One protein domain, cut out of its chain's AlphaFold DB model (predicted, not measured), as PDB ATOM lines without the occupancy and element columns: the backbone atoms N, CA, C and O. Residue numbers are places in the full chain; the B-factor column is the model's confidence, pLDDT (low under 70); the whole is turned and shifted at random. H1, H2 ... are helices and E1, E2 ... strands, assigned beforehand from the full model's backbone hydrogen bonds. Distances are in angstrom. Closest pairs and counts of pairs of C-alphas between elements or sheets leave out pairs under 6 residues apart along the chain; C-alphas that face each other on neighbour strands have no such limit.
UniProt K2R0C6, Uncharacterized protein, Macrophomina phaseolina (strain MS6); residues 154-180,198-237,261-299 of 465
ATOM      1  N   TRP A 154      98.556 162.610 104.543       87.75
ATOM      2  CA  TRP A 154      99.727 163.045 103.772       87.75
ATOM      3  C   TRP A 154     100.746 163.836 104.611       87.75
ATOM      4  O   TRP A 154     101.956 163.641 104.507       87.75
ATOM      5  N   SER A 155     100.261 164.717 105.491       90.00
ATOM      6  CA  SER A 155     101.129 165.514 106.366       90.00
ATOM      7  C   SER A 155     101.839 164.663 107.428       90.00
ATOM      8  O   SER A 155     102.998 164.928 107.758       90.00
ATOM      9  N   ALA A 156     101.172 163.623 107.941       90.56
ATOM     10  CA  ALA A 156     101.743 162.672 108.886       90.56
ATOM     11  C   ALA A 156     102.806 161.798 108.205       90.56
ATOM     12  O   ALA A 156     103.904 161.654 108.746       90.56
ATOM     13  N   MET A 157     102.536 161.336 106.979       91.81
ATOM     14  CA  MET A 157     103.505 160.633 106.134       91.81
ATOM     15  C   MET A 157     104.779 161.472 105.938       91.81
ATOM     16  O   MET A 157     105.877 160.996 106.213       91.81
ATOM     17  N   HIS A 158     104.657 162.746 105.547       90.12
ATOM     18  CA  HIS A 158     105.817 163.630 105.361       90.12
ATOM     19  C   HIS A 158     106.644 163.803 106.645       90.12
ATOM     20  O   HIS A 158     107.873 163.721 106.607       90.12
ATOM     21  N   LYS A 159     105.986 163.995 107.798       90.44
ATOM     22  CA  LYS A 159     106.668 164.082 109.102       90.44
ATOM     23  C   LYS A 159     107.406 162.789 109.442       90.44
ATOM     24  O   LYS A 159     108.528 162.841 109.941       90.44
ATOM     25  N   ARG A 160     106.796 161.637 109.154       90.00
ATOM     26  CA  ARG A 160     107.387 160.314 109.376       90.00
ATOM     27  C   ARG A 160     108.635 160.106 108.517       90.00
ATOM     28  O   ARG A 160     109.678 159.762 109.063       90.00
ATOM     29  N   PHE A 161     108.558 160.389 107.215       90.94
ATOM     30  CA  PHE A 161     109.701 160.297 106.299       90.94
ATOM     31  C   PHE A 161     110.846 161.228 106.707       90.94
ATOM     32  O   PHE A 161     111.991 160.790 106.784       90.94
ATOM     33  N   ARG A 162     110.539 162.484 107.053       89.69
ATOM     34  CA  ARG A 162     111.542 163.449 107.524       89.69
ATOM     35  C   ARG A 162     112.226 162.987 108.813       89.69
ATOM     36  O   ARG A 162     113.446 163.044 108.917       89.69
ATOM     37  N   ARG A 163     111.454 162.495 109.791       89.38
ATOM     38  CA  ARG A 163     111.995 161.961 111.051       89.38
ATOM     39  C   ARG A 163     112.876 160.734 110.815       89.38
ATOM     40  O   ARG A 163     113.929 160.638 111.436       89.38
ATOM     41  N   GLY A 164     112.455 159.821 109.939       89.44
ATOM     42  CA  GLY A 164     113.231 158.635 109.575       89.44
ATOM     43  C   GLY A 164     114.560 158.995 108.913       89.44
ATOM     44  O   GLY A 164     115.600 158.509 109.342       89.44
ATOM     45  N   LEU A 165     114.538 159.915 107.942       90.31
ATOM     46  CA  LEU A 165     115.748 160.391 107.267       90.31
ATOM     47  C   LEU A 165     116.723 161.063 108.245       90.31
ATOM     48  O   LEU A 165     117.909 160.756 108.232       90.31
ATOM     49  N   ASN A 166     116.223 161.928 109.132       89.31
ATOM     50  CA  ASN A 166     117.050 162.570 110.157       89.31
ATOM     51  C   ASN A 166     117.737 161.551 111.072       89.31
ATOM     52  O   ASN A 166     118.935 161.651 111.304       89.31
ATOM     53  N   ARG A 167     116.990 160.556 111.565       88.31
ATOM     54  CA  ARG A 167     117.540 159.491 112.419       88.31
ATOM     55  C   ARG A 167     118.610 158.679 111.700       88.31
ATOM     56  O   ARG A 167     119.648 158.408 112.287       88.31
ATOM     57  N   MET A 168     118.369 158.364 110.430       87.75
ATOM     58  CA  MET A 168     119.316 157.650 109.579       87.75
ATOM     59  C   MET A 168     120.626 158.408 109.427       87.75
ATOM     60  O   MET A 168     121.688 157.869 109.710       87.75
ATOM     61  N   ILE A 169     120.542 159.682 109.051       88.38
ATOM     62  CA  ILE A 169     121.716 160.528 108.871       88.38
ATOM     63  C   ILE A 169     122.472 160.701 110.194       88.38
ATOM     64  O   ILE A 169     123.693 160.596 110.203       88.38
ATOM     65  N   SER A 170     121.777 160.937 111.310       87.56
ATOM     66  CA  SER A 170     122.411 161.022 112.633       87.56
ATOM     67  C   SER A 170     123.134 159.732 113.015       87.56
ATOM     68  O   SER A 170     124.276 159.790 113.454       87.56
ATOM     69  N   TRP A 171     122.516 158.571 112.788       86.50
ATOM     70  CA  TRP A 171     123.112 157.283 113.136       86.50
ATOM     71  C   TRP A 171     124.416 157.032 112.383       86.50
ATOM     72  O   TRP A 171     125.437 156.767 113.011       86.50
ATOM     73  N   TYR A 172     124.411 157.214 111.060       85.19
ATOM     74  CA  TYR A 172     125.605 157.034 110.233       85.19
ATOM     75  C   TYR A 172     126.689 158.089 110.495       85.19
ATOM     76  O   TYR A 172     127.871 157.804 110.334       85.19
ATOM     77  N   LYS A 173     126.316 159.296 110.936       84.38
ATOM     78  CA  LYS A 173     127.288 160.306 111.384       84.38
ATOM     79  C   LYS A 173     127.995 159.916 112.678       84.38
ATOM     80  O   LYS A 173     129.162 160.243 112.837       84.38
ATOM     81  N   GLU A 174     127.279 159.282 113.601       83.38
ATOM     82  CA  GLU A 174     127.804 158.900 114.915       83.38
ATOM     83  C   GLU A 174     128.586 157.582 114.875       83.38
ATOM     84  O   GLU A 174     129.589 157.452 115.567       83.38
ATOM     85  N   HIS A 175     128.139 156.618 114.067       78.94
ATOM     86  CA  HIS A 175     128.706 155.266 114.024       78.94
ATOM     87  C   HIS A 175     129.749 155.095 112.908       78.94
ATOM     88  O   HIS A 175     130.587 154.202 112.995       78.94
ATOM     89  N   GLY A 176     129.754 155.974 111.899       70.69
ATOM     90  CA  GLY A 176     130.666 155.882 110.758       70.69
ATOM     91  C   GLY A 176     130.497 154.584 109.948       70.69
ATOM     92  O   GLY A 176     129.580 153.805 110.215       70.69
ATOM     93  N   PRO A 177     131.359 154.347 108.944       62.59
ATOM     94  CA  PRO A 177     131.394 153.078 108.210       62.59
ATOM     95  C   PRO A 177     131.980 151.922 109.049       62.59
ATOM     96  O   PRO A 177     131.638 150.771 108.821       62.59
ATOM     97  N   ALA A 178     132.797 152.224 110.068       53.88
ATOM     98  CA  ALA A 178     133.617 151.243 110.790       53.88
ATOM     99  C   ALA A 178     132.936 150.535 111.982       53.88
ATOM    100  O   ALA A 178     133.534 149.658 112.599       53.88
ATOM    101  N   CYS A 179     131.712 150.911 112.366       47.03
ATOM    102  CA  CYS A 179     131.025 150.324 113.524       47.03
ATOM    103  C   CYS A 179     130.032 149.234 113.093       47.03
ATOM    104  O   CYS A 179     128.851 149.269 113.451       47.03
ATOM    105  N   HIS A 180     130.506 148.269 112.301       50.44
ATOM    106  CA  HIS A 180     129.780 147.020 112.080       50.44
ATOM    107  C   HIS A 180     130.184 146.021 113.182       50.44
ATOM    108  O   HIS A 180     131.368 145.716 113.316       50.44
ATOM    109  N   VAL A 198     127.940 155.745 101.130       87.81
ATOM    110  CA  VAL A 198     126.821 156.106 100.246       87.81
ATOM    111  C   VAL A 198     125.515 155.473 100.728       87.81
ATOM    112  O   VAL A 198     125.417 154.261 100.902       87.81
ATOM    113  N   LEU A 199     124.465 156.288 100.887       88.88
ATOM    114  CA  LEU A 199     123.122 155.813 101.234       88.88
ATOM    115  C   LEU A 199     122.222 155.764  99.994       88.88
ATOM    116  O   LEU A 199     121.886 156.798  99.415       88.88
ATOM    117  N   VAL A 200     121.757 154.566  99.630       90.75
ATOM    118  CA  VAL A 200     120.819 154.357  98.516       90.75
ATOM    119  C   VAL A 200     119.424 154.037  99.053       90.75
ATOM    120  O   VAL A 200     119.183 152.964  99.602       90.75
ATOM    121  N   LEU A 201     118.476 154.961  98.866       91.31
ATOM    122  CA  LEU A 201     117.092 154.797  99.316       91.31
ATOM    123  C   LEU A 201     116.167 154.463  98.143       91.31
ATOM    124  O   LEU A 201     115.949 155.284  97.252       91.31
ATOM    125  N   VAL A 202     115.551 153.281  98.180       91.56
ATOM    126  CA  VAL A 202     114.547 152.859  97.193       91.56
ATOM    127  C   VAL A 202     113.154 153.006  97.792       91.56
ATOM    128  O   VAL A 202     112.825 152.395  98.807       91.56
ATOM    129  N   THR A 203     112.314 153.828  97.168       91.19
ATOM    130  CA  THR A 203     110.956 154.095  97.654       91.19
ATOM    131  C   THR A 203     109.981 154.364  96.505       91.19
ATOM    132  O   THR A 203     110.312 154.252  95.327       91.19
ATOM    133  N   HIS A 204     108.738 154.671  96.856       90.62
ATOM    134  CA  HIS A 204     107.654 155.010  95.943       90.62
ATOM    135  C   HIS A 204     107.607 156.523  95.670       90.62
ATOM    136  O   HIS A 204     108.179 157.312  96.419       90.62
ATOM    137  N   GLY A 205     106.858 156.952  94.647       91.06
ATOM    138  CA  GLY A 205     106.818 158.363  94.227       91.06
ATOM    139  C   GLY A 205     106.431 159.362  95.331       91.06
ATOM    140  O   GLY A 205     107.051 160.418  95.444       91.06
ATOM    141  N   ALA A 206     105.466 159.024  96.197       91.00
ATOM    142  CA  ALA A 206     105.112 159.885  97.336       91.00
ATOM    143  C   ALA A 206     106.233 159.952  98.391       91.00
ATOM    144  O   ALA A 206     106.529 161.031  98.898       91.00
ATOM    145  N   GLY A 207     106.923 158.835  98.644       91.94
ATOM    146  CA  GLY A 207     108.126 158.798  99.472       91.94
ATOM    147  C   GLY A 207     109.252 159.660  98.902       91.94
ATOM    148  O   GLY A 207     109.868 160.418  99.644       91.94
ATOM    149  N   CYS A 208     109.473 159.628  97.585       93.31
ATOM    150  CA  CYS A 208     110.451 160.496  96.927       93.31
ATOM    151  C   CYS A 208     110.117 161.980  97.134       93.31
ATOM    152  O   CYS A 208     110.994 162.744  97.521       93.31
ATOM    153  N   ASN A 209     108.857 162.389  96.954       93.06
ATOM    154  CA  ASN A 209     108.431 163.771  97.218       93.06
ATOM    155  C   ASN A 209     108.634 164.179  98.683       93.06
ATOM    156  O   ASN A 209     109.090 165.290  98.958       93.06
ATOM    157  N   ALA A 210     108.347 163.277  99.626       93.19
ATOM    158  CA  ALA A 210     108.585 163.520 101.043       93.19
ATOM    159  C   ALA A 210     110.082 163.696 101.362       93.19
ATOM    160  O   ALA A 210     110.434 164.594 102.126       93.19
ATOM    161  N   LEU A 211     110.958 162.882 100.761       93.31
ATOM    162  CA  LEU A 211     112.412 162.961 100.944       93.31
ATOM    163  C   LEU A 211     113.012 164.205 100.281       93.31
ATOM    164  O   LEU A 211     113.777 164.918 100.922       93.31
ATOM    165  N   ILE A 212     112.620 164.521  99.043       93.31
ATOM    166  CA  ILE A 212     113.062 165.745  98.360       93.31
ATOM    167  C   ILE A 212     112.637 166.964  99.179       93.31
ATOM    168  O   ILE A 212     113.460 167.826  99.457       93.31
ATOM    169  N   GLY A 213     111.387 167.006  99.650       91.38
ATOM    170  CA  GLY A 213     110.918 168.106 100.491       91.38
ATOM    171  C   GLY A 213     111.524 168.150 101.899       91.38
ATOM    172  O   GLY A 213     111.450 169.178 102.576       91.38
ATOM    173  N   ALA A 214     112.115 167.053 102.380       91.50
ATOM    174  CA  ALA A 214     112.929 167.058 103.594       91.50
ATOM    175  C   ALA A 214     114.325 167.642 103.330       91.50
ATOM    176  O   ALA A 214     114.818 168.399 104.155       91.50
ATOM    177  N   LEU A 215     114.922 167.339 102.175       91.81
ATOM    178  CA  LEU A 215     116.251 167.816 101.784       91.81
ATOM    179  C   LEU A 215     116.258 169.265 101.287       91.81
ATOM    180  O   LEU A 215     117.266 169.939 101.424       91.81
ATOM    181  N   THR A 216     115.162 169.770 100.723       90.12
ATOM    182  CA  THR A 216     115.073 171.165 100.257       90.12
ATOM    183  C   THR A 216     114.378 172.089 101.254       90.12
ATOM    184  O   THR A 216     114.278 173.289 101.012       90.12
ATOM    185  N   SER A 217     113.850 171.549 102.360       86.38
ATOM    186  CA  SER A 217     112.968 172.259 103.302       86.38
ATOM    187  C   SER A 217     111.729 172.899 102.649       86.38
ATOM    188  O   SER A 217     111.072 173.749 103.254       86.38
ATOM    189  N   GLN A 218     111.366 172.477 101.435       83.75
ATOM    190  CA  GLN A 218     110.233 172.997 100.670       83.75
ATOM    191  C   GLN A 218     109.176 171.907 100.449       83.75
ATOM    192  O   GLN A 218     109.507 170.731 100.301       83.75
ATOM    193  N   PRO A 219     107.875 172.242 100.417       80.12
ATOM    194  CA  PRO A 219     106.858 171.284 100.008       80.12
ATOM    195  C   PRO A 219     106.988 171.012  98.504       80.12
ATOM    196  O   PRO A 219     106.733 171.889  97.683       80.12
ATOM    197  N   VAL A 220     107.367 169.786  98.146       82.44
ATOM    198  CA  VAL A 220     107.602 169.381  96.756       82.44
ATOM    199  C   VAL A 220     106.514 168.412  96.287       82.44
ATOM    200  O   VAL A 220     106.192 167.439  96.969       82.44
ATOM    201  N   LEU A 221     105.938 168.699  95.117       85.38
ATOM    202  CA  LEU A 221     104.977 167.848  94.409       85.38
ATOM    203  C   LEU A 221     105.475 167.630  92.981       85.38
ATOM    204  O   LEU A 221     104.970 168.236  92.037       85.38
ATOM    205  N   LEU A 222     106.509 166.806  92.842       87.75
ATOM    206  CA  LEU A 222     107.039 166.428  91.540       87.75
ATOM    207  C   LEU A 222     106.396 165.130  91.066       87.75
ATOM    208  O   LEU A 222     106.098 164.228  91.856       87.75
ATOM    209  N   ASP A 223     106.227 165.037  89.752       89.69
ATOM    210  CA  ASP A 223     105.909 163.780  89.090       89.69
ATOM    211  C   ASP A 223     107.191 162.943  89.017       89.69
ATOM    212  O   ASP A 223     108.051 163.142  88.157       89.69
ATOM    213  N   VAL A 224     107.338 162.026  89.972       91.75
ATOM    214  CA  VAL A 224     108.499 161.137  90.083       91.75
ATOM    215  C   VAL A 224     108.273 159.908  89.204       91.75
ATOM    216  O   VAL A 224     107.392 159.089  89.473       91.75
ATOM    217  N   GLY A 225     109.061 159.799  88.134       88.94
ATOM    218  CA  GLY A 225     109.009 158.672  87.205       88.94
ATOM    219  C   GLY A 225     109.456 157.351  87.839       88.94
ATOM    220  O   GLY A 225     110.185 157.319  88.828       88.94
ATOM    221  N   MET A 226     109.045 156.228  87.247       89.81
ATOM    222  CA  MET A 226     109.567 154.920  87.657       89.81
ATOM    223  C   MET A 226     111.070 154.842  87.383       89.81
ATOM    224  O   MET A 226     111.523 155.290  86.331       89.81
ATOM    225  N   ALA A 227     111.814 154.258  88.326       88.69
ATOM    226  CA  ALA A 227     113.272 154.165  88.279       88.69
ATOM    227  C   ALA A 227     113.977 155.524  88.089       88.69
ATOM    228  O   ALA A 227     115.080 155.573  87.569       88.69
ATOM    229  N   SER A 228     113.367 156.642  88.495       91.75
ATOM    230  CA  SER A 228     114.060 157.932  88.498       91.75
ATOM    231  C   SER A 228     115.039 158.033  89.670       91.75
ATOM    232  O   SER A 228     114.715 157.592  90.773       91.75
ATOM    233  N   LEU A 229     116.176 158.693  89.457       91.88
ATOM    234  CA  LEU A 229     117.212 158.908  90.464       91.88
ATOM    235  C   LEU A 229     117.194 160.355  90.978       91.88
ATOM    236  O   LEU A 229     117.119 161.301  90.192       91.88
ATOM    237  N   THR A 230     117.316 160.515  92.291       93.25
ATOM    238  CA  THR A 230     117.591 161.792  92.963       93.25
ATOM    239  C   THR A 230     118.858 161.610  93.784       93.25
ATOM    240  O   THR A 230     118.990 160.601  94.471       93.25
ATOM    241  N   MET A 231     119.769 162.576  93.724       93.38
ATOM    242  CA  MET A 231     121.046 162.527  94.432       93.38
ATOM    243  C   MET A 231     121.218 163.790  95.257       93.38
ATOM    244  O   MET A 231     121.015 164.896  94.748       93.38
ATOM    245  N   ALA A 232     121.611 163.607  96.513       93.00
ATOM    246  CA  ALA A 232     122.008 164.688  97.393       93.00
ATOM    247  C   ALA A 232     123.444 164.462  97.858       93.00
ATOM    248  O   ALA A 232     123.779 163.373  98.315       93.00
ATOM    249  N   VAL A 233     124.273 165.490  97.718       91.75
ATOM    250  CA  VAL A 233     125.687 165.482  98.091       91.75
ATOM    251  C   VAL A 233     125.845 166.307  99.362       91.75
ATOM    252  O   VAL A 233     125.175 167.327  99.533       91.75
ATOM    253  N   ARG A 234     126.681 165.849 100.294       89.25
ATOM    254  CA  ARG A 234     126.986 166.616 101.506       89.25
ATOM    255  C   ARG A 234     127.784 167.857 101.106       89.25
ATOM    256  O   ARG A 234     128.761 167.739 100.378       89.25
ATOM    257  N   LYS A 235     127.373 169.034 101.572       88.69
ATOM    258  CA  LYS A 235     128.136 170.269 101.378       88.69
ATOM    259  C   LYS A 235     129.383 170.207 102.251       88.69
ATOM    260  O   LYS A 235     129.281 169.885 103.436       88.69
ATOM    261  N   ASP A 236     130.533 170.537 101.678       77.88
ATOM    262  CA  ASP A 236     131.755 170.695 102.455       77.88
ATOM    263  C   ASP A 236     131.590 171.903 103.375       77.88
ATOM    264  O   ASP A 236     131.395 173.035 102.923       77.88
ATOM    265  N   GLU A 237     131.615 171.660 104.684       60.00
ATOM    266  CA  GLU A 237     131.592 172.742 105.657       60.00
ATOM    267  C   GLU A 237     132.894 173.542 105.485       60.00
ATOM    268  O   GLU A 237     133.986 172.972 105.594       60.00
ATOM    269  N   LEU A 261     116.516 171.389 113.858       55.19
ATOM    270  CA  LEU A 261     116.931 170.068 113.362       55.19
ATOM    271  C   LEU A 261     116.259 169.702 112.033       55.19
ATOM    272  O   LEU A 261     116.829 168.966 111.237       55.19
ATOM    273  N   GLU A 262     115.048 170.207 111.783       54.19
ATOM    274  CA  GLU A 262     114.325 169.927 110.540       54.19
ATOM    275  C   GLU A 262     114.868 170.710 109.337       54.19
ATOM    276  O   GLU A 262     114.840 170.173 108.234       54.19
ATOM    277  N   ASN A 263     115.392 171.924 109.538       61.94
ATOM    278  CA  ASN A 263     116.034 172.709 108.477       61.94
ATOM    279  C   ASN A 263     117.514 172.353 108.267       61.94
ATOM    280  O   ASN A 263     118.059 172.640 107.204       61.94
ATOM    281  N   ALA A 264     118.145 171.694 109.244       74.19
ATOM    282  CA  ALA A 264     119.565 171.354 109.208       74.19
ATOM    283  C   ALA A 264     119.957 170.480 108.004       74.19
ATOM    284  O   ALA A 264     121.070 170.600 107.498       74.19
ATOM    285  N   LEU A 265     119.057 169.623 107.499       84.25
ATOM    286  CA  LEU A 265     119.373 168.782 106.339       84.25
ATOM    287  C   LEU A 265     119.573 169.591 105.058       84.25
ATOM    288  O   LEU A 265     120.511 169.311 104.323       84.25
ATOM    289  N   ALA A 266     118.740 170.602 104.805       85.44
ATOM    290  CA  ALA A 266     118.872 171.450 103.617       85.44
ATOM    291  C   ALA A 266     120.116 172.353 103.664       85.44
ATOM    292  O   ALA A 266     120.655 172.775 102.636       85.44
ATOM    293  N   GLU A 267     120.586 172.648 104.873       86.31
ATOM    294  CA  GLU A 267     121.825 173.387 105.092       86.31
ATOM    295  C   GLU A 267     123.057 172.504 104.868       86.31
ATOM    296  O   GLU A 267     124.056 173.001 104.362       86.31
ATOM    297  N   GLN A 268     122.976 171.205 105.175       88.44
ATOM    298  CA  GLN A 268     124.107 170.266 105.119       88.44
ATOM    299  C   GLN A 268     124.201 169.468 103.818       88.44
ATOM    300  O   GLN A 268     125.282 169.005 103.466       88.44
ATOM    301  N   TYR A 269     123.087 169.278 103.119       91.38
ATOM    302  CA  TYR A 269     123.027 168.521 101.876       91.38
ATOM    303  C   TYR A 269     122.519 169.402 100.744       91.38
ATOM    304  O   TYR A 269     121.645 170.253 100.912       91.38
ATOM    305  N   GLU A 270     123.078 169.182  99.567       92.44
ATOM    306  CA  GLU A 270     122.677 169.815  98.327       92.44
ATOM    307  C   GLU A 270     122.094 168.773  97.387       92.44
ATOM    308  O   GLU A 270     122.730 167.762  97.102       92.44
ATOM    309  N   VAL A 271     120.880 169.007  96.892       91.88
ATOM    310  CA  VAL A 271     120.263 168.114  95.909       91.88
ATOM    311  C   VAL A 271     120.773 168.481  94.519       91.88
ATOM    312  O   VAL A 271     120.390 169.509  93.969       91.88
ATOM    313  N   VAL A 272     121.614 167.620  93.949       91.44
ATOM    314  CA  VAL A 272     122.325 167.881  92.686       91.44
ATOM    315  C   VAL A 272     121.603 167.271  91.484       91.44
ATOM    316  O   VAL A 272     121.687 167.779  90.369       91.44
ATOM    317  N   ILE A 273     120.856 166.186  91.705       90.00
ATOM    318  CA  ILE A 273     120.031 165.524  90.688       90.00
ATOM    319  C   ILE A 273     118.632 165.350  91.260       90.00
ATOM    320  O   ILE A 273     118.484 164.865  92.380       90.00
ATOM    321  N   VAL A 274     117.605 165.678  90.476       91.62
ATOM    322  CA  VAL A 274     116.200 165.542  90.883       91.62
ATOM    323  C   VAL A 274     115.429 164.726  89.859       91.62
ATOM    324  O   VAL A 274     115.285 165.149  88.715       91.62
ATOM    325  N   ALA A 275     114.900 163.578  90.294       90.94
ATOM    326  CA  ALA A 275     114.000 162.717  89.524       90.94
ATOM    327  C   ALA A 275     114.470 162.447  88.074       90.94
ATOM    328  O   ALA A 275     113.664 162.388  87.141       90.94
ATOM    329  N   SER A 276     115.779 162.265  87.874       89.56
ATOM    330  CA  SER A 276     116.361 162.043  86.551       89.56
ATOM    331  C   SER A 276     116.116 160.616  86.066       89.56
ATOM    332  O   SER A 276     116.361 159.640  86.774       89.56
ATOM    333  N   THR A 277     115.670 160.496  84.820       88.31
ATOM    334  CA  THR A 277     115.528 159.227  84.081       88.31
ATOM    335  C   THR A 277     116.564 159.114  82.965       88.31
ATOM    336  O   THR A 277     116.428 158.298  82.057       88.31
ATOM    337  N   GLU A 278     117.599 159.958  82.996       82.19
ATOM    338  CA  GLU A 278     118.597 160.028  81.932       82.19
ATOM    339  C   GLU A 278     119.331 158.704  81.745       82.19
ATOM    340  O   GLU A 278     119.449 158.251  80.614       82.19
ATOM    341  N   HIS A 279     119.678 158.018  82.834       79.88
ATOM    342  CA  HIS A 279     120.314 156.697  82.811       79.88
ATOM    343  C   HIS A 279     119.476 155.598  82.120       79.88
ATOM    344  O   HIS A 279     120.000 154.531  81.820       79.88
ATOM    345  N   LEU A 280     118.183 155.835  81.856       82.31
ATOM    346  CA  LEU A 280     117.317 154.914  81.106       82.31
ATOM    347  C   LEU A 280     117.327 155.185  79.593       82.31
ATOM    348  O   LEU A 280     116.747 154.417  78.823       82.31
ATOM    349  N   ARG A 281     117.931 156.290  79.141       78.50
ATOM    350  CA  ARG A 281     118.005 156.624  77.716       78.50
ATOM    351  C   ARG A 281     119.132 155.841  77.059       78.50
ATOM    352  O   ARG A 281     120.260 155.818  77.538       78.50
ATOM    353  N   VAL A 282     118.833 155.263  75.898       70.69
ATOM    354  CA  VAL A 282     119.849 154.652  75.035       70.69
ATOM    355  C   VAL A 282     120.878 155.722  74.673       70.69
ATOM    356  O   VAL A 282     120.519 156.729  74.063       70.69
ATOM    357  N   GLY A 283     122.140 155.518  75.049       65.19
ATOM    358  CA  GLY A 283     123.202 156.485  74.772       65.19
ATOM    359  C   GLY A 283     123.506 157.490  75.894       65.19
ATOM    360  O   GLY A 283     124.340 158.364  75.673       65.19
ATOM    361  N   ALA A 284     122.875 157.391  77.069       62.53
ATOM    362  CA  ALA A 284     123.191 158.240  78.218       62.53
ATOM    363  C   ALA A 284     124.429 157.769  78.989       62.53
ATOM    364  O   ALA A 284     124.473 156.632  79.451       62.53
ATOM    365  N   ASP A 285     125.406 158.660  79.158       61.66
ATOM    366  CA  ASP A 285     126.623 158.399  79.931       61.66
ATOM    367  C   ASP A 285     126.295 158.237  81.432       61.66
ATOM    368  O   ASP A 285     125.869 159.208  82.067       61.66
ATOM    369  N   PRO A 286     126.491 157.045  82.031       60.34
ATOM    370  CA  PRO A 286     126.205 156.828  83.448       60.34
ATOM    371  C   PRO A 286     127.157 157.599  84.372       60.34
ATOM    372  O   PRO A 286     126.808 157.834  85.526       60.34
ATOM    373  N   ALA A 287     128.330 158.020  83.883       59.62
ATOM    374  CA  ALA A 287     129.295 158.800  84.658       59.62
ATOM    375  C   ALA A 287     128.963 160.303  84.694       59.62
ATOM    376  O   ALA A 287     129.599 161.064  85.424       59.62
ATOM    377  N   ARG A 288     127.974 160.751  83.911       58.62
ATOM    378  CA  ARG A 288     127.524 162.146  83.854       58.62
ATOM    379  C   ARG A 288     126.015 162.228  84.035       58.62
ATOM    380  O   ARG A 288     125.302 162.563  83.090       58.62
ATOM    381  N   PRO A 289     125.502 161.937  85.237       59.84
ATOM    382  CA  PRO A 289     124.105 162.213  85.504       59.84
ATOM    383  C   PRO A 289     123.879 163.727  85.386       59.84
ATOM    384  O   PRO A 289     124.628 164.498  85.982       59.84
ATOM    385  N   GLY A 290     122.896 164.166  84.589       58.28
ATOM    386  CA  GLY A 290     122.630 165.583  84.346       58.28
ATOM    387  C   GLY A 290     122.518 166.386  85.642       58.28
ATOM    388  O   GLY A 290     121.494 166.334  86.326       58.28
ATOM    389  N   LEU A 291     123.589 167.107  85.977       62.59
ATOM    390  CA  LEU A 291     123.661 167.968  87.149       62.59
ATOM    391  C   LEU A 291     122.713 169.150  86.941       62.59
ATOM    392  O   LEU A 291     122.632 169.712  85.843       62.59
ATOM    393  N   LEU A 292     121.989 169.532  87.989       57.59
ATOM    394  CA  LEU A 292     121.219 170.767  87.973       57.59
ATOM    395  C   LEU A 292     122.175 171.959  87.827       57.59
ATOM    396  O   LEU A 292     123.161 172.066  88.548       57.59
ATOM    397  N   ALA A 293     121.879 172.866  86.893       49.84
ATOM    398  CA  ALA A 293     122.515 174.179  86.875       49.84
ATOM    399  C   ALA A 293     122.052 174.985  88.102       49.84
ATOM    400  O   ALA A 293     120.875 174.899  88.478       49.84
ATOM    401  N   ASP A 294     122.954 175.775  88.692       43.16
ATOM    402  CA  ASP A 294     122.666 176.650  89.836       43.16
ATOM    403  C   ASP A 294     121.345 177.417  89.638       43.16
ATOM    404  O   ASP A 294     121.159 178.147  88.661       43.16
ATOM    405  N   GLY A 295     120.397 177.224  90.563       49.56
ATOM    406  CA  GLY A 295     119.093 177.904  90.565       49.56
ATOM    407  C   GLY A 295     117.932 177.171  89.876       49.56
ATOM    408  O   GLY A 295     116.830 177.717  89.800       49.56
ATOM    409  N   ALA A 296     118.114 175.933  89.401       53.38
ATOM    410  CA  ALA A 296     117.043 175.180  88.738       53.38
ATOM    411  C   ALA A 296     115.854 174.826  89.655       53.38
ATOM    412  O   ALA A 296     114.732 174.722  89.161       53.38
ATOM    413  N   LEU A 297     116.072 174.683  90.970       54.53
ATOM    414  CA  LEU A 297     115.017 174.354  91.941       54.53
ATOM    415  C   LEU A 297     114.010 175.499  92.142       54.53
ATOM    416  O   LEU A 297     112.812 175.246  92.264       54.53
ATOM    417  N   ASP A 298     114.465 176.756  92.102       50.88
ATOM    418  CA  ASP A 298     113.605 177.934  92.299       50.88
ATOM    419  C   ASP A 298     112.657 178.156  91.099       50.88
ATOM    420  O   ASP A 298     111.511 178.578  91.247       50.88
ATOM    421  N   GLN A 299     113.081 177.735  89.898       49.50
ATOM    422  CA  GLN A 299     112.264 177.760  88.676       49.50
ATOM    423  C   GLN A 299     111.215 176.636  88.583       49.50
ATOM    424  O   GLN A 299     110.344 176.678  87.707       49.50
TER     425      GLN A 299
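AT A GLANCE: This is residues 154 to 180, 198 to 237 and 261 to 299 of the 465 residues of an uncharacterized protein of Macrophomina phaseolina (strain MS6) (UniProt K2R0C6). A two-stranded antiparallel ribbon, E1 and E2, has H2 between it and the long H1, which crosses H2; residues 277 to 299 trail beyond the ribbon as a long loop. The 106 printed residues hold H1, H2, E1, H3, E2 in that order, class mixed, compact with a radius of gyration of the C-alphas of 14.5 A, spanning 40 by 35 by 26 A.

HOW THE PARTS SIT: H1, residues 154 to 175, touches H2, residues 205 to 215, at a steep tilt of 58 degrees; their closest C-alphas, His 158 and Ala 210, are 5.1 A apart. E1, residues 229 to 234, is antiparallel to E2, residues 269 to 276; N 231 and O 273, 2.9 A apart, are within hydrogen-bond range. H3, residues 261 to 268, touches H2; the closest C-alphas, Leu 215 and Ala 266, are 4.8 A apart. Every O i to N i+4 pair is within range in H1 and H2, 2 of 4 in H3.

IN THESE COORDINATES: H1 runs 31.7 A from C-alpha 154 at (99.727, 163.045, 103.772). E2 bends by 53 degrees at residue 272 and ends at C-alpha 276, (116.361, 162.043, 86.551).

THE WHOLE: Residues 181 to 197 and 238 to 260 are not printed, leaving gaps of 15.2 A and 16.8 A between C-alphas. H2 to E1 is a long link. Residues 283 to 299 are among those with pLDDT under 70.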